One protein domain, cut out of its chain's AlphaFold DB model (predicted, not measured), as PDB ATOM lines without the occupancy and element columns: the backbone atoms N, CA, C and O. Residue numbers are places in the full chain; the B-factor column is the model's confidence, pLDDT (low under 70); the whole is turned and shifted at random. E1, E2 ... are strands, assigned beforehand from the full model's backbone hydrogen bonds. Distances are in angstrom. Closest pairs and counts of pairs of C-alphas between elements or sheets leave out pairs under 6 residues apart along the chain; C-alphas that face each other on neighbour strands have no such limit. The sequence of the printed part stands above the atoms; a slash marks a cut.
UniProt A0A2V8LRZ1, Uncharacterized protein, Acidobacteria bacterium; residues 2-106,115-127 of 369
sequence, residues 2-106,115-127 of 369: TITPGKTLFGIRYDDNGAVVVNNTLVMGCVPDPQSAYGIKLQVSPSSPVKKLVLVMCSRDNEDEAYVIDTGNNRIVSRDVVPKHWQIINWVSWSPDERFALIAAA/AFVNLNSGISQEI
ATOM      1  N   THR A   2      42.993  22.147 -34.960       88.62
ATOM      2  CA  THR A   2      41.800  21.412 -34.516       88.62
ATOM      3  C   THR A   2      41.333  20.464 -35.615       88.62
ATOM      4  O   THR A   2      41.216  20.879 -36.768       88.62
ATOM      5  N   ILE A   3      41.058  19.213 -35.262       88.81
ATOM      6  CA  ILE A   3      40.456  18.224 -36.157       88.81
ATOM      7  C   ILE A   3      39.005  17.994 -35.731       88.81
ATOM      8  O   ILE A   3      38.705  17.816 -34.551       88.81
ATOM      9  N   THR A   4      38.088  18.052 -36.691       88.19
ATOM     10  CA  THR A   4      36.672  17.753 -36.456       88.19
ATOM     11  C   THR A   4      36.414  16.258 -36.638       88.19
ATOM     12  O   THR A   4      37.154  15.619 -37.393       88.19
ATOM     13  N   PRO A   5      35.365  15.701 -36.014       89.06
ATOM     14  CA  PRO A   5      34.968  14.324 -36.272       89.06
ATOM     15  C   PRO A   5      34.761  14.035 -37.771       89.06
ATOM     16  O   PRO A   5      34.421  14.930 -38.555       89.06
ATOM     17  N   GLY A   6      35.086  12.811 -38.186       87.62
ATOM     18  CA  GLY A   6      35.079  12.348 -39.575       87.62
ATOM     19  C   GLY A   6      36.266  12.824 -40.426       87.62
ATOM     20  O   GLY A   6      36.283  12.593 -41.638       87.62
ATOM     21  N   LYS A   7      37.260  13.510 -39.844       91.75
ATOM     22  CA  LYS A   7      38.446  14.005 -40.566       91.75
ATOM     23  C   LYS A   7      39.712  13.246 -40.188       91.75
ATOM     24  O   LYS A   7      39.809  12.632 -39.127       91.75
ATOM     25  N   THR A   8      40.705  13.355 -41.069       92.00
ATOM     26  CA  THR A   8      42.049  12.804 -40.884       92.00
ATOM     27  C   THR A   8      43.092  13.900 -41.080       92.00
ATOM     28  O   THR A   8      43.015  14.655 -42.050       92.00
ATOM     29  N   LEU A   9      44.083  13.969 -40.191       91.69
ATOM     30  CA  LEU A   9      45.218  14.886 -40.273       91.69
ATOM     31  C   LEU A   9      46.496  14.170 -39.821       91.69
ATOM     32  O   LEU A   9      46.519  13.567 -38.756       91.69
ATOM     33  N   PHE A  10      47.558  14.219 -40.630       89.50
ATOM     34  CA  PHE A  10      48.842  13.548 -40.346       89.50
ATOM     35  C   PHE A  10      48.722  12.057 -39.982       89.50
ATOM     36  O   PHE A  10      49.442  11.558 -39.126       89.50
ATOM     37  N   GLY A  11      47.785  11.338 -40.606       88.25
ATOM     38  CA  GLY A  11      47.527   9.927 -40.293       88.25
ATOM     39  C   GLY A  11      46.718   9.691 -39.011       88.25
ATOM     40  O   GLY A  11      46.394   8.543 -38.716       88.25
ATOM     41  N   ILE A  12      46.343  10.751 -38.286       92.56
ATOM     42  CA  ILE A  12      45.403  10.716 -37.161       92.56
ATOM     43  C   ILE A  12      43.987  10.920 -37.697       92.56
ATOM     44  O   ILE A  12      43.669  11.993 -38.209       92.56
ATOM     45  N   ARG A  13      43.132   9.909 -37.578       93.88
ATOM     46  CA  ARG A  13      41.699   9.976 -37.877       93.88
ATOM     47  C   ARG A  13      40.918  10.184 -36.583       93.88
ATOM     48  O   ARG A  13      41.187   9.500 -35.598       93.88
ATOM     49  N   TYR A  14      39.969  11.115 -36.596       93.81
ATOM     50  CA  TYR A  14      39.066  11.368 -35.476       93.81
ATOM     51  C   TYR A  14      37.651  10.966 -35.866       93.81
ATOM     52  O   TYR A  14      37.061  11.576 -36.754       93.81
ATOM     53  N   ASP A  15      37.135   9.914 -35.248       92.69
ATOM     54  CA  ASP A  15      35.832   9.343 -35.575       92.69
ATOM     55  C   ASP A  15      34.698  10.039 -34.810       92.69
ATOM     56  O   ASP A  15      34.908  10.631 -33.751       92.69
ATOM     57  N   ASP A  16      33.472   9.932 -35.327       89.00
ATOM     58  CA  ASP A  16      32.270  10.567 -34.755       89.00
ATOM     59  C   ASP A  16      31.927  10.085 -33.341       89.00
ATOM     60  O   ASP A  16      31.325  10.812 -32.557       89.00
ATOM     61  N   ASN A  17      32.356   8.873 -32.983       89.44
ATOM     62  CA  ASN A  17      32.222   8.334 -31.629       89.44
ATOM     63  C   ASN A  17      33.325   8.820 -30.667       89.44
ATOM     64  O   ASN A  17      33.409   8.340 -29.537       89.44
ATOM     65  N   GLY A  18      34.201   9.721 -31.116       89.56
ATOM     66  CA  GLY A  18      35.332  10.225 -30.350       89.56
ATOM     67  C   GLY A  18      36.585   9.353 -30.402       89.56
ATOM     68  O   GLY A  18      37.559   9.647 -29.711       89.56
ATOM     69  N   ALA A  19      36.605   8.267 -31.177       92.19
ATOM     70  CA  ALA A  19      37.798   7.440 -31.303       92.19
ATOM     71  C   ALA A  19      38.899   8.175 -32.078       92.19
ATOM     72  O   ALA A  19      38.674   8.723 -33.156       92.19
ATOM     73  N   VAL A  20      40.117   8.139 -31.543       91.56
ATOM     74  CA  VAL A  20      41.314   8.638 -32.218       91.56
ATOM     75  C   VAL A  20      42.095   7.442 -32.733       91.56
ATOM     76  O   VAL A  20      42.587   6.613 -31.961       91.56
ATOM     77  N   VAL A  21      42.187   7.343 -34.053       92.06
ATOM     78  CA  VAL A  21      42.687   6.169 -34.762       92.06
ATOM     79  C   VAL A  21      43.903   6.551 -35.594       92.06
ATOM     80  O   VAL A  21      43.885   7.552 -36.304       92.06
ATOM     81  N   VAL A  22      44.947   5.729 -35.558       90.19
ATOM     82  CA  VAL A  22      46.153   5.890 -36.380       90.19
ATOM     83  C   VAL A  22      46.352   4.622 -37.184       90.19
ATOM     84  O   VAL A  22      46.472   3.546 -36.605       90.19
ATOM     85  N   ASN A  23      46.316   4.730 -38.517       84.69
ATOM     86  CA  ASN A  23      46.410   3.584 -39.433       84.69
ATOM     87  C   ASN A  23      45.510   2.403 -39.007       84.69
ATOM     88  O   ASN A  23      45.965   1.275 -38.830       84.69
ATOM     89  N   ASN A  24      44.220   2.686 -38.798       85.81
ATOM     90  CA  ASN A  24      43.181   1.744 -38.345       85.81
ATOM     91  C   ASN A  24      43.372   1.136 -36.943       85.81
ATOM     92  O   ASN A  24      42.576   0.294 -36.537       85.81
ATOM     93  N   THR A  25      44.358   1.591 -36.171       86.94
ATOM     94  CA  THR A  25      44.544   1.189 -34.772       86.94
ATOM     95  C   THR A  25      43.968   2.253 -33.846       86.94
ATOM     96  O   THR A  25      44.324   3.425 -33.959       86.94
ATOM     97  N   LEU A  26      43.078   1.864 -32.930       89.38
ATOM     98  CA  LEU A  26      42.588   2.757 -31.880       89.38
ATOM     99  C   LEU A  26      43.744   3.124 -30.945       89.38
ATOM    100  O   LEU A  26      44.366   2.244 -30.353       89.38
ATOM    101  N   VAL A  27      44.005   4.420 -30.797       84.62
ATOM    102  CA  VAL A  27      45.092   4.926 -29.955       84.62
ATOM    103  C   VAL A  27      44.557   5.497 -28.646       84.62
ATOM    104  O   VAL A  27      45.072   5.176 -27.576       84.62
ATOM    105  N   MET A  28      43.498   6.302 -28.713       87.19
ATOM    106  CA  MET A  28      42.851   6.882 -27.535       87.19
ATOM    107  C   MET A  28      41.381   7.212 -27.812       87.19
ATOM    108  O   MET A  28      40.944   7.231 -28.963       87.19
ATOM    109  N   GLY A  29      40.627   7.493 -26.750       87.88
ATOM    110  CA  GLY A  29      39.286   8.065 -26.835       87.88
ATOM    111  C   GLY A  29      39.313   9.547 -26.476       87.88
ATOM    112  O   GLY A  29      39.799   9.924 -25.415       87.88
ATOM    113  N   CYS A  30      38.762  10.377 -27.346       87.75
ATOM    114  CA  CYS A  30      38.454  11.778 -27.103       87.75
ATOM    115  C   CYS A  30      36.953  11.970 -27.337       87.75
ATOM    116  O   CYS A  30      36.527  12.506 -28.351       87.75
ATOM    117  N   VAL A  31      36.139  11.401 -26.444       83.00
ATOM    118  CA  VAL A  31      34.675  11.383 -26.593       83.00
ATOM    119  C   VAL A  31      34.129  12.783 -26.352       83.00
ATOM    120  O   VAL A  31      34.405  13.301 -25.276       83.00
ATOM    121  N   PRO A  32      33.366  13.380 -27.287       69.06
ATOM    122  CA  PRO A  32      32.711  14.661 -27.067       69.06
ATOM    123  C   PRO A  32      31.774  14.627 -25.859       69.06
ATOM    124  O   PRO A  32      30.950  13.723 -25.747       69.06
ATOM    125  N   ASP A  33      31.879  15.622 -24.980       70.25
ATOM    126  CA  ASP A  33      30.954  15.811 -23.870       70.25
ATOM    127  C   ASP A  33      29.806  16.696 -24.371       70.25
ATOM    128  O   ASP A  33      30.031  17.881 -24.640       70.25
ATOM    129  N   PRO A  34      28.588  16.152 -24.536       66.75
ATOM    130  CA  PRO A  34      27.449  16.919 -25.021       66.75
ATOM    131  C   PRO A  34      26.998  18.016 -24.045       66.75
ATOM    132  O   PRO A  34      26.198  18.861 -24.441       66.75
ATOM    133  N   GLN A  35      27.474  18.017 -22.792       68.06
ATOM    134  CA  GLN A  35      27.186  19.067 -21.810       68.06
ATOM    135  C   GLN A  35      28.254  20.169 -21.757       68.06
ATOM    136  O   GLN A  35      28.005  21.217 -21.159       68.06
ATOM    137  N   SER A  36      29.411  19.974 -22.397       67.81
ATOM    138  CA  SER A  36      30.464  20.990 -22.455       67.81
ATOM    139  C   SER A  36      30.043  22.147 -23.359       67.81
ATOM    140  O   SER A  36      29.829  21.981 -24.563       67.81
ATOM    141  N   ALA A  37      29.967  23.352 -22.790       61.72
ATOM    142  CA  ALA A  37      29.619  24.565 -23.530       61.72
ATOM    143  C   ALA A  37      30.680  24.950 -24.580       61.72
ATOM    144  O   ALA A  37      30.364  25.642 -25.549       61.72
ATOM    145  N   TYR A  38      31.929  24.504 -24.406       63.56
ATOM    146  CA  TYR A  38      33.039  24.820 -25.309       63.56
ATOM    147  C   TYR A  38      33.314  23.728 -26.349       63.56
ATOM    148  O   TYR A  38      34.015  24.001 -27.336       63.56
ATOM    149  N   GLY A  39      32.710  22.546 -26.166       65.50
ATOM    150  CA  GLY A  39      32.880  21.361 -26.995       65.50
ATOM    151  C   GLY A  39      34.292  20.781 -26.885       65.50
ATOM    152  O   GLY A  39      35.287  21.504 -26.916       65.50
ATOM    153  N   ILE A  40      34.406  19.455 -26.811       68.81
ATOM    154  CA  ILE A  40      35.721  18.806 -26.812       68.81
ATOM    155  C   ILE A  40      36.392  18.994 -28.169       68.81
ATOM    156  O   ILE A  40      35.815  18.714 -29.225       68.81
ATOM    157  N   LYS A  41      37.640  19.462 -28.133       82.25
ATOM    158  CA  LYS A  41      38.447  19.723 -29.325       82.25
ATOM    159  C   LYS A  41      39.632  18.783 -29.329       82.25
ATOM    160  O   LYS A  41      40.512  18.883 -28.475       82.25
ATOM    161  N   LEU A  42      39.683  17.915 -30.336       89.81
ATOM    162  CA  LEU A  42      40.909  17.204 -30.648       89.81
ATOM    163  C   LEU A  42      41.835  18.169 -31.393       89.81
ATOM    164  O   LEU A  42      41.480  18.728 -32.434       89.81
ATOM    165  N   GLN A  43      43.017  18.393 -30.839       91.31
ATOM    166  CA  GLN A  43      44.051  19.225 -31.427       91.31
ATOM    167  C   GLN A  43      45.266  18.364 -31.756       91.31
ATOM    168  O   GLN A  43      45.664  17.497 -30.985       91.31
ATOM    169  N   VAL A  44      45.843  18.595 -32.929       92.81
ATOM    170  CA  VAL A  44      47.026  17.885 -33.416       92.81
ATOM    171  C   VAL A  44      48.092  18.909 -33.782       92.81
ATOM    172  O   VAL A  44      47.823  19.861 -34.531       92.81
ATOM    173  N   SER A  45      49.300  18.736 -33.254       92.62
ATOM    174  CA  SER A  45      50.442  19.576 -33.608       92.62
ATOM    175  C   SER A  45      50.948  19.273 -35.022       92.62
ATOM    176  O   SER A  45      50.666  18.210 -35.579       92.62
ATOM    177  N   PRO A  46      51.771  20.155 -35.612       91.00
ATOM    178  CA  PRO A  46      52.618  19.764 -36.729       91.00
ATOM    179  C   PRO A  46      53.459  18.527 -36.384       91.00
ATOM    180  O   PRO A  46      53.924  18.372 -35.248       91.00
ATOM    181  N   SER A  47      53.654  17.663 -37.379       93.25
ATOM    182  CA  SER A  47      54.517  16.487 -37.273       93.25
ATOM    183  C   SER A  47      55.978  16.882 -37.070       93.25
ATOM    184  O   SER A  47      56.460  17.836 -37.684       93.25
ATOM    185  N   SER A  48      56.708  16.086 -36.290       94.50
ATOM    186  CA  SER A  48      58.162  16.143 -36.234       94.50
ATOM    187  C   SER A  48      58.747  15.884 -37.631       94.50
ATOM    188  O   SER A  48      58.181  15.090 -38.405       94.50
ATOM    189  N   PRO A  49      59.826  16.588 -38.012       89.94
ATOM    190  CA  PRO A  49      60.374  16.508 -39.362       89.94
ATOM    191  C   PRO A  49      60.879  15.103 -39.729       89.94
ATOM    192  O   PRO A  49      60.676  14.666 -40.869       89.94
ATOM    193  N   VAL A  50      61.477  14.380 -38.776       89.88
ATOM    194  CA  VAL A  50      62.211  13.128 -39.009       89.88
ATOM    195  C   VAL A  50      61.367  11.892 -38.683       89.88
ATOM    196  O   VAL A  50      61.041  11.129 -39.589       89.88
ATOM    197  N   LYS A  51      60.982  11.683 -37.418       92.12
ATOM    198  CA  LYS A  51      60.327  10.452 -36.923       92.12
ATOM    199  C   LYS A  51      58.802  10.457 -37.042       92.12
ATOM    200  O   LYS A  51      58.163   9.506 -36.611       92.12
ATOM    201  N   LYS A  52      58.213  11.505 -37.625       94.19
ATOM    202  CA  LYS A  52      56.758  11.636 -37.817       94.19
ATOM    203  C   LYS A  52      55.963  11.542 -36.508       94.19
ATOM    204  O   LYS A  52      54.892  10.935 -36.441       94.19
ATOM    205  N   LEU A  53      56.514  12.145 -35.456       95.50
ATOM    206  CA  LEU A  53      55.864  12.254 -34.159       95.50
ATOM    207  C   LEU A  53      54.861  13.400 -34.182       95.50
ATOM    208  O   LEU A  53      55.139  14.456 -34.741       95.50
ATOM    209  N   VAL A  54      53.717  13.225 -33.542       94.94
ATOM    210  CA  VAL A  54      52.714  14.280 -33.375       94.94
ATOM    211  C   VAL A  54      52.307  14.362 -31.913       94.94
ATOM    212  O   VAL A  54      52.212  13.341 -31.229       94.94
ATOM    213  N   LEU A  55      52.064  15.576 -31.430       93.88
ATOM    214  CA  LEU A  55      51.346  15.798 -30.185       93.88
ATOM    215  C   LEU A  55      49.850  15.793 -30.507       93.88
ATOM    216  O   LEU A  55      49.395  16.566 -31.352       93.88
ATOM    217  N   VAL A  56      49.102  14.921 -29.842       92.88
ATOM    218  CA  VAL A  56      47.640  14.882 -29.897       92.88
ATOM    219  C   VAL A  56      47.101  15.268 -28.535       92.88
ATOM    220  O   VAL A  56      47.496  14.695 -27.525       92.88
ATOM    221  N   MET A  57      46.204  16.242 -28.525       91.06
ATOM    222  CA  MET A  57      45.597  16.798 -27.328       91.06
ATOM    223  C   MET A  57      44.088  16.668 -27.416       91.06
ATOM    224  O   MET A  57      43.475  17.144 -28.372       91.06
ATOM    225  N   CYS A  58      43.491  16.041 -26.416       88.44
ATOM    226  CA  CYS A  58      42.059  16.056 -26.200       88.44
ATOM    227  C   CYS A  58      41.755  17.117 -25.147       88.44
ATOM    228  O   CYS A  58      42.001  16.893 -23.964       88.44
ATOM    229  N   SER A  59      41.261  18.272 -25.593       81.50
ATOM    230  CA  SER A  59      40.944  19.376 -24.690       81.50
ATOM    231  C   SER A  59      39.516  19.263 -24.170       81.50
ATOM    232  O   SER A  59      38.577  19.161 -24.971       81.50
ATOM    233  N   ARG A  60      39.364  19.258 -22.841       77.00
ATOM    234  CA  ARG A  60      38.083  19.279 -22.115       77.00
ATOM    235  C   ARG A  60      38.041  20.505 -21.203       77.00
ATOM    236  O   ARG A  60      39.085  21.039 -20.854       77.00
ATOM    237  N   ASP A  61      36.842  20.915 -20.781       66.81
ATOM    238  CA  ASP A  61      36.603  22.193 -20.081       66.81
ATOM    239  C   ASP A  61      37.549  22.487 -18.906       66.81
ATOM    240  O   ASP A  61      37.847  23.651 -18.663       66.81
ATOM    241  N   ASN A  62      38.038  21.462 -18.198       63.53
ATOM    242  CA  ASN A  62      38.945  21.630 -17.059       63.53
ATOM    243  C   ASN A  62      40.158  20.686 -17.075       63.53
ATOM    244  O   ASN A  62      40.913  20.665 -16.108       63.53
ATOM    245  N   GLU A  63      40.329  19.875 -18.121       72.44
ATOM    246  CA  GLU A  63      41.407  18.885 -18.193       72.44
ATOM    247  C   GLU A  63      41.838  18.697 -19.650       72.44
ATOM    248  O   GLU A  63      41.033  18.320 -20.505       72.44
ATOM    249  N   ASP A  64      43.121  18.917 -19.924       79.38
ATOM    250  CA  ASP A  64      43.722  18.557 -21.202       79.38
ATOM    251  C   ASP A  64      44.460  17.222 -21.052       79.38
ATOM    252  O   ASP A  64      45.367  17.075 -20.231       79.38
ATOM    253  N   GLU A  65      44.101  16.238 -21.876       85.62
ATOM    254  CA  GLU A  65      44.890  15.015 -22.014       85.62
ATOM    255  C   GLU A  65      45.765  15.113 -23.261       85.62
ATOM    256  O   GLU A  65      45.260  15.329 -24.365       85.62
ATOM    257  N   ALA A  66      47.073  14.905 -23.113       88.56
ATOM    258  CA  ALA A  66      48.014  14.969 -24.222       88.56
ATOM    259  C   ALA A  66      48.864  13.709 -24.355       88.56
ATOM    260  O   ALA A  66      49.339  13.134 -23.373       88.56
ATOM    261  N   TYR A  67      49.093  13.328 -25.609       91.00
ATOM    262  CA  TYR A  67      49.809  12.128 -26.009       91.00
ATOM    263  C   TYR A  67      50.814  12.473 -27.099       91.00
ATOM    264  O   TYR A  67      50.495  13.199 -28.043       91.00
ATOM    265  N   VAL A  68      52.014  11.898 -27.018       93.44
ATOM    266  CA  VAL A  68      52.943  11.899 -28.154       93.44
ATOM    267  C   VAL A  68      52.780  10.588 -28.902       93.44
ATOM    268  O   VAL A  68      52.966   9.513 -28.327       93.44
ATOM    269  N   ILE A  69      52.443  10.674 -30.183       94.06
ATOM    270  CA  ILE A  69      52.169   9.524 -31.041       94.06
ATOM    271  C   ILE A  69      53.192   9.473 -32.167       94.06
ATOM    272  O   ILE A  69      53.467  10.473 -32.822       94.06
ATOM    273  N   ASP A  70      53.727   8.285 -32.408       93.19
ATOM    274  CA  ASP A  70      54.556   7.960 -33.561       93.19
ATOM    275  C   ASP A  70      53.656   7.417 -34.673       93.19
ATOM    276  O   ASP A  70      53.181   6.279 -34.610       93.19
ATOM    277  N   THR A  71      53.380   8.262 -35.668       92.12
ATOM    278  CA  THR A  71      52.471   7.932 -36.782       92.12
ATOM    279  C   THR A  71      53.112   7.020 -37.820       92.12
ATOM    280  O   THR A  71      52.398   6.357 -38.570       92.12
ATOM    281  N   GLY A  72      54.447   6.943 -37.849       89.88
ATOM    282  CA  GLY A  72      55.172   6.020 -38.718       89.88
ATOM    283  C   GLY A  72      55.108   4.583 -38.207       89.88
ATOM    284  O   GLY A  72      54.978   3.655 -39.002       89.88
ATOM    285  N   ASN A  73      55.149   4.404 -36.882       89.44
ATOM    286  CA  ASN A  73      55.150   3.090 -36.231       89.44
ATOM    287  C   ASN A  73      53.837   2.740 -35.509       89.44
ATOM    288  O   ASN A  73      53.775   1.717 -34.831       89.44
ATOM    289  N   ASN A  74      52.797   3.569 -35.631       87.62
ATOM    290  CA  ASN A  74      51.462   3.350 -35.054       87.62
ATOM    291  C   ASN A  74      51.460   3.082 -33.545       87.62
ATOM    292  O   ASN A  74      50.766   2.186 -33.065       87.62
ATOM    293  N   ARG A  75      52.243   3.847 -32.781       88.31
ATOM    294  CA  ARG A  75      52.363   3.637 -31.331       88.31
ATOM    295  C   ARG A  75      52.331   4.934 -30.543       88.31
ATOM    296  O   ARG A  75      52.791   5.977 -31.004       88.31
ATOM    297  N   ILE A  76      51.854   4.839 -29.308       91.00
ATOM    298  CA  ILE A  76      51.996   5.913 -28.326       91.00
ATOM    299  C   ILE A  76      53.418   5.873 -27.783       91.00
ATOM    300  O   ILE A  76      53.870   4.842 -27.284       91.00
ATOM    301  N   VAL A  77      54.114   6.999 -27.887       92.50
ATOM    302  CA  VAL A  77      55.450   7.191 -27.321       92.50
ATOM    303  C   VAL A  77      55.351   7.624 -25.866       92.50
ATOM    304  O   VAL A  77      56.092   7.115 -25.034       92.50
ATOM    305  N   SER A  78      54.433   8.538 -25.551       90.69
ATOM    306  CA  SER A  78      54.231   9.055 -24.198       90.69
ATOM    307  C   SER A  78      52.746   9.281 -23.927       90.69
ATOM    308  O   SER A  78      52.030   9.807 -24.784       90.69
ATOM    309  N   ARG A  79      52.308   8.846 -22.743       85.69
ATOM    310  CA  ARG A  79      50.998   9.136 -22.146       85.69
ATOM    311  C   ARG A  79      51.210  10.172 -21.044       85.69
ATOM    312  O   ARG A  79      52.299  10.215 -20.479       85.69
ATOM    313  N   ASP A  80      50.181  10.957 -20.741       76.69
ATOM    314  CA  ASP A  80      50.188  11.894 -19.607       76.69
ATOM    315  C   ASP A  80      51.354  12.882 -19.683       76.69
ATOM    316  O   ASP A  80      52.177  13.048 -18.781       76.69
ATOM    317  N   VAL A  81      51.451  13.527 -20.841       76.38
ATOM    318  CA  VAL A  81      52.565  14.404 -21.184       76.38
ATOM    319  C   VAL A  81      52.667  15.617 -20.244       76.38
ATOM    320  O   VAL A  81      53.729  16.228 -20.153       76.38
ATOM    321  N   VAL A  82      51.598  15.934 -19.511       68.06
ATOM    322  CA  VAL A  82      51.496  17.101 -18.636       68.06
ATOM    323  C   VAL A  82      50.657  16.758 -17.391       68.06
ATOM    324  O   VAL A  82      49.735  15.946 -17.495       68.06
ATOM    325  N   PRO A  83      50.937  17.349 -16.212       66.25
ATOM    326  CA  PRO A  83      50.063  17.227 -15.050       66.25
ATOM    327  C   PRO A  83      48.636  17.682 -15.349       66.25
ATOM    328  O   PRO A  83      48.423  18.693 -16.012       66.25
ATOM    329  N   LYS A  84      47.654  16.999 -14.754       65.88
ATOM    330  CA  LYS A  84      46.214  17.241 -14.973       65.88
ATOM    331  C   LYS A  84      45.721  18.669 -14.697       65.88
ATOM    332  O   LYS A  84      44.607  18.997 -15.072       65.88
ATOM    333  N   HIS A  85      46.507  19.485 -13.999       68.19
ATOM    334  CA  HIS A  85      46.124  20.837 -13.586       68.19
ATOM    335  C   HIS A  85      46.683  21.936 -14.500       68.19
ATOM    336  O   HIS A  85      46.506  23.116 -14.202       68.19
ATOM    337  N   TRP A  86      47.389  21.575 -15.575       73.31
ATOM    338  CA  TRP A  86      47.869  22.536 -16.566       73.31
ATOM    339  C   TRP A  86      46.988  22.496 -17.804       73.31
ATOM    340  O   TRP A  86      46.675  21.431 -18.331       73.31
ATOM    341  N   GLN A  87      46.659  23.682 -18.297       75.31
ATOM    342  CA  GLN A  87      46.143  23.861 -19.635       75.31
ATOM    343  C   GLN A  87      47.309  23.779 -20.616       75.31
ATOM    344  O   GLN A  87      48.331  24.455 -20.478       75.31
ATOM    345  N   ILE A  88      47.184  22.935 -21.623       77.38
ATOM    346  CA  ILE A  88      48.247  22.721 -22.589       77.38
ATOM    347  C   ILE A  88      48.024  23.683 -23.746       77.38
ATOM    348  O   ILE A  88      46.935  23.797 -24.308       77.38
ATOM    349  N   ILE A  89      49.084  24.370 -24.144       81.62
ATOM    350  CA  ILE A  89      49.066  25.143 -25.377       81.62
ATOM    351  C   ILE A  89      49.397  24.156 -26.493       81.62
ATOM    352  O   ILE A  89      50.412  23.467 -26.416       81.62
ATOM    353  N   ASN A  90      48.565  24.082 -27.539       82.50
ATOM    354  CA  ASN A  90      48.818  23.230 -28.710       82.50
ATOM    355  C   ASN A  90      50.003  23.750 -29.543       82.50
ATOM    356  O   ASN A  90      49.868  24.301 -30.639       82.50
ATOM    357  N   TRP A  91      51.180  23.548 -28.973       88.94
ATOM    358  CA  TRP A  91      52.491  23.893 -29.465       88.94
ATOM    359  C   TRP A  91      53.476  22.845 -28.950       88.94
ATOM    360  O   TRP A  91      53.416  22.409 -27.800       88.94
ATOM    361  N   VAL A  92      54.400  22.447 -29.816       93.00
ATOM    362  CA  VAL A  92      55.463  21.510 -29.477       93.00
ATOM    363  C   VAL A  92      56.731  21.898 -30.216       93.00
ATOM    364  O   VAL A  92      56.687  22.272 -31.389       93.00
ATOM    365  N   SER A  93      57.867  21.769 -29.542       95.12
ATOM    366  CA  SER A  93      59.183  21.872 -30.155       95.12
ATOM    367  C   SER A  93      59.953  20.576 -29.976       95.12
ATOM    368  O   SER A  93      60.130  20.075 -28.866       95.12
ATOM    369  N   TRP A  94      60.409  20.027 -31.095       95.69
ATOM    370  CA  TRP A  94      61.145  18.771 -31.152       95.69
ATOM    371  C   TRP A  94      62.645  19.049 -31.077       95.69
ATOM    372  O   TRP A  94      63.136  19.943 -31.770       95.69
ATOM    373  N   SER A  95      63.388  18.281 -30.275       96.25
ATOM    374  CA  SER A  95      64.851  18.368 -30.300       96.25
ATOM    375  C   SER A  95      65.383  18.013 -31.696       96.25
ATOM    376  O   SER A  95      64.760  17.214 -32.397       96.25
ATOM    377  N   PRO A  96      66.549  18.542 -32.113       95.38
ATOM    378  CA  PRO A  96      67.126  18.264 -33.431       95.38
ATOM    379  C   PRO A  96      67.267  16.776 -33.797       95.38
ATOM    380  O   PRO A  96      67.196  16.421 -34.969       95.38
ATOM    381  N   ASP A  97      67.473  15.906 -32.808       94.25
ATOM    382  CA  ASP A  97      67.559  14.446 -32.972       94.25
ATOM    383  C   ASP A  97      66.278  13.698 -32.556       94.25
ATOM    384  O   ASP A  97      66.244  12.463 -32.494       94.25
ATOM    385  N   GLU A  98      65.234  14.457 -32.227       94.50
ATOM    386  CA  GLU A  98      63.922  13.998 -31.790       94.50
ATOM    387  C   GLU A  98      63.994  12.950 -30.673       94.50
ATOM    388  O   GLU A  98      63.270  11.950 -30.669       94.50
ATOM    389  N   ARG A  99      64.929  13.129 -29.735       94.12
ATOM    390  CA  ARG A  99      64.935  12.413 -28.452       94.12
ATOM    391  C   ARG A  99      64.089  13.110 -27.400       94.12
ATOM    392  O   ARG A  99      63.691  12.460 -26.435       94.12
ATOM    393  N   PHE A 100      63.806  14.395 -27.584       94.94
ATOM    394  CA  PHE A 100      63.027  15.178 -26.641       94.94
ATOM    395  C   PHE A 100      61.936  15.982 -27.337       94.94
ATOM    396  O   PHE A 100      62.094  16.405 -28.485       94.94
ATOM    397  N   ALA A 101      60.847  16.211 -26.613       95.00
ATOM    398  CA  ALA A 101      59.809  17.160 -26.985       95.00
ATOM    399  C   ALA A 101      59.597  18.157 -25.847       95.00
ATOM    400  O   ALA A 101      59.647  17.792 -24.671       95.00
ATOM    401  N   LEU A 102      59.373  19.410 -26.216       94.31
ATOM    402  CA  LEU A 102      59.021  20.498 -25.321       94.31
ATOM    403  C   LEU A 102      57.616  20.958 -25.647       94.31
ATOM    404  O   LEU A 102      57.317  21.213 -26.812       94.31
ATOM    405  N   ILE A 103      56.774  21.069 -24.634       91.25
ATOM    406  CA  ILE A 103      55.366  21.406 -24.787       91.25
ATOM    407  C   ILE A 103      55.075  22.566 -23.859       91.25
ATOM    408  O   ILE A 103      55.454  22.556 -22.689       91.25
ATOM    409  N   ALA A 104      54.461  23.598 -24.422       87.81
ATOM    410  CA  ALA A 104      54.117  24.791 -23.680       87.81
ATOM    411  C   ALA A 104      52.879  24.505 -22.830       87.81
ATOM    412  O   ALA A 104      51.909  23.915 -23.310       87.81
ATOM    413  N   ALA A 105      52.920  24.936 -21.578       79.12
ATOM    414  CA  ALA A 105      51.803  24.825 -20.668       79.12
ATOM    415  C   ALA A 105      51.472  26.188 -20.057       79.12
ATOM    416  O   ALA A 105      52.320  27.078 -19.922       79.12
ATOM    417  N   ALA A 106      50.204  26.342 -19.714       68.44
ATOM    418  CA  ALA A 106      49.652  27.468 -18.997       68.44
ATOM    419  C   ALA A 106      48.880  26.942 -17.781       68.44
ATOM    420  O   ALA A 106      48.142  25.967 -17.866       68.44
ATOM    421  N   ALA A 115      56.217  21.386 -20.210       87.56
ATOM    422  CA  ALA A 115      56.422  19.961 -20.089       87.56
ATOM    423  C   ALA A 115      57.555  19.524 -21.016       87.56
ATOM    424  O   ALA A 115      57.671  19.944 -22.170       87.56
ATOM    425  N   PHE A 116      58.398  18.654 -20.491       90.38
ATOM    426  CA  PHE A 116      59.467  17.988 -21.204       90.38
ATOM    427  C   PHE A 116      59.132  16.510 -21.329       90.38
ATOM    428  O   PHE A 116      58.767  15.881 -20.345       90.38
ATOM    429  N   VAL A 117      59.318  15.933 -22.515       91.38
ATOM    430  CA  VAL A 117      59.120  14.499 -22.756       91.38
ATOM    431  C   VAL A 117      60.405  13.883 -23.274       91.38
ATOM    432  O   VAL A 117      60.938  14.313 -24.298       91.38
ATOM    433  N   ASN A 118      60.874  12.827 -22.616       90.31
ATOM    434  CA  ASN A 118      61.901  11.949 -23.160       90.31
ATOM    435  C   ASN A 118      61.247  10.916 -24.082       90.31
ATOM    436  O   ASN A 118      60.571   9.999 -23.627       90.31
ATOM    437  N   LEU A 119      61.475  11.042 -25.387       92.88
ATOM    438  CA  LEU A 119      60.826  10.231 -26.420       92.88
ATOM    439  C   LEU A 119      61.368   8.797 -26.504       92.88
ATOM    440  O   LEU A 119      60.756   7.945 -27.142       92.88
ATOM    441  N   ASN A 120      62.501   8.510 -25.860       88.38
ATOM    442  CA  ASN A 120      63.018   7.147 -25.774       88.38
ATOM    443  C   ASN A 120      62.332   6.358 -24.655       88.38
ATOM    444  O   ASN A 120      62.049   5.177 -24.831       88.38
ATOM    445  N   SER A 121      62.086   6.997 -23.506       87.06
ATOM    446  CA  SER A 121      61.448   6.350 -22.353       87.06
ATOM    447  C   SER A 121      59.940   6.581 -22.269       87.06
ATOM    448  O   SER A 121      59.267   5.877 -21.525       87.06
ATOM    449  N   GLY A 122      59.417   7.579 -22.981       86.25
ATOM    450  CA  GLY A 122      58.030   8.029 -22.871       86.25
ATOM    451  C   GLY A 122      57.724   8.834 -21.605       86.25
ATOM    452  O   GLY A 122      56.568   9.179 -21.381       86.25
ATOM    453  N   ILE A 123      58.731   9.133 -20.777       85.38
ATOM    454  CA  ILE A 123      58.554   9.812 -19.487       85.38
ATOM    455  C   ILE A 123      58.476  11.324 -19.700       85.38
ATOM    456  O   ILE A 123      59.368  11.905 -20.327       85.38
ATOM    457  N   SER A 124      57.443  11.945 -19.133       84.94
ATOM    458  CA  SER A 124      57.266  13.394 -19.044       84.94
ATOM    459  C   SER A 124      57.770  13.950 -17.703       84.94
ATOM    460  O   SER A 124      57.795  13.249 -16.690       84.94
ATOM    461  N   GLN A 125      58.229  15.202 -17.698       83.88
ATOM    462  CA  GLN A 125      58.613  15.959 -16.502       83.88
ATOM    463  C   GLN A 125      58.250  17.433 -16.667       83.88
ATOM    464  O   GLN A 125      58.266  17.972 -17.772       83.88
ATOM    465  N   GLU A 126      57.985  18.092 -15.549       84.88
ATOM    466  CA  GLU A 126      57.718  19.524 -15.489       84.88
ATOM    467  C   GLU A 126      59.028  20.327 -15.488       84.88
ATOM    468  O   GLU A 126      60.001  19.985 -14.809       84.88
ATOM    469  N   ILE A 127      59.046  21.425 -16.239       83.50
ATOM    470  CA  ILE A 127      60.076  22.456 -16.189       83.50
ATOM    471  C   ILE A 127      59.429  23.709 -15.615       83.50
ATOM    472  O   ILE A 127      58.718  24.428 -16.317       83.50
TER     473      ILE A 127
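This is residues 2 to 106 and 115 to 127 of the 369 residues of an uncharacterized protein of Acidobacteria bacterium (UniProt A0A2V8LRZ1). Three antiparallel sheets stand face to face in a row, a stack of sheets with E5 E6 E7 E8 in the middle, E1 E2 E3 E4 over one of its faces and E9 E10 E11 E12 over the other. The long strands E6 and E7 make the core, and the long link between E4 and E5 joins the first sheet to the middle one. The printed part has 118 residues, with no named helix and twelve named strands, E1 to E12 in chain order; each sheet runs in that order, and the class is all strand. The whole is compact, with a radius of gyration of the C-alphas of 13.4 A and spans of 40 by 31 by 19 A.

The strongly twisted sheet of E5, residues 41 to 44, E6, 53 to 60, E7, 63 to 70, and E8, 75 to 78, is a meander, each strand the antiparallel neighbour of the one before. E6 and E7 form a hairpin, with N 58 and O 65 within hydrogen-bond range at 2.8 A. Between the neighbours E5 and E6, N 43 and O 57 are within hydrogen-bond range at 2.8 A, and between the neighbours E7 and E8, N 77 and O 68 are within hydrogen-bond range at 2.8 A. The sheet of E9, residues 87 to 94, E10, 100 to 106, E11, 115 to 118, and E12, 123 to 127, is strongly twisted too and faces it, the facing parts 10.4 A centre to centre. E9 bends by 65 degrees at residue 90. The closest C-alphas of E7 and E9 are those of Asp 64 and Gln 87, 6.0 A apart. N 93 and O 102 are 2.8 A apart in the hairpin E9 and E10. The sheet of E1, residues 7 to 9, E2, 12 to 14, E3, 19 to 22, and E4, 25 to 29, is a second meander and faces the E5 to E8 sheet, the facing parts 9.9 A centre to centre. The closest C-alphas of E4 and E8 are those of Val 27 and Ile 76, 7.2 A apart. N 13 and O 21 are 2.8 A apart in the hairpin E2 and E3.

E6 is 22.6 A long, E7 23.0 A, E9 19.6 A and E10 19.7 A. E1 begins at C-alpha 7, (38.446, 14.005, -40.566). E12 ends at C-alpha 127, (60.076, 22.456, -16.189).

The two C-alphas farthest apart are those of Gln 35 and Asp 97, 42.1 A. Residues 107 to 114 are cut out, and C-alphas 106 and 115 are 10.2 A apart. The link E4 to E5 is long, with 11 residues. The mean pLDDT of the printed part is 85.9; residues 32, 34 to 40, 61 to 62, 82 to 85 and 106 are under 70.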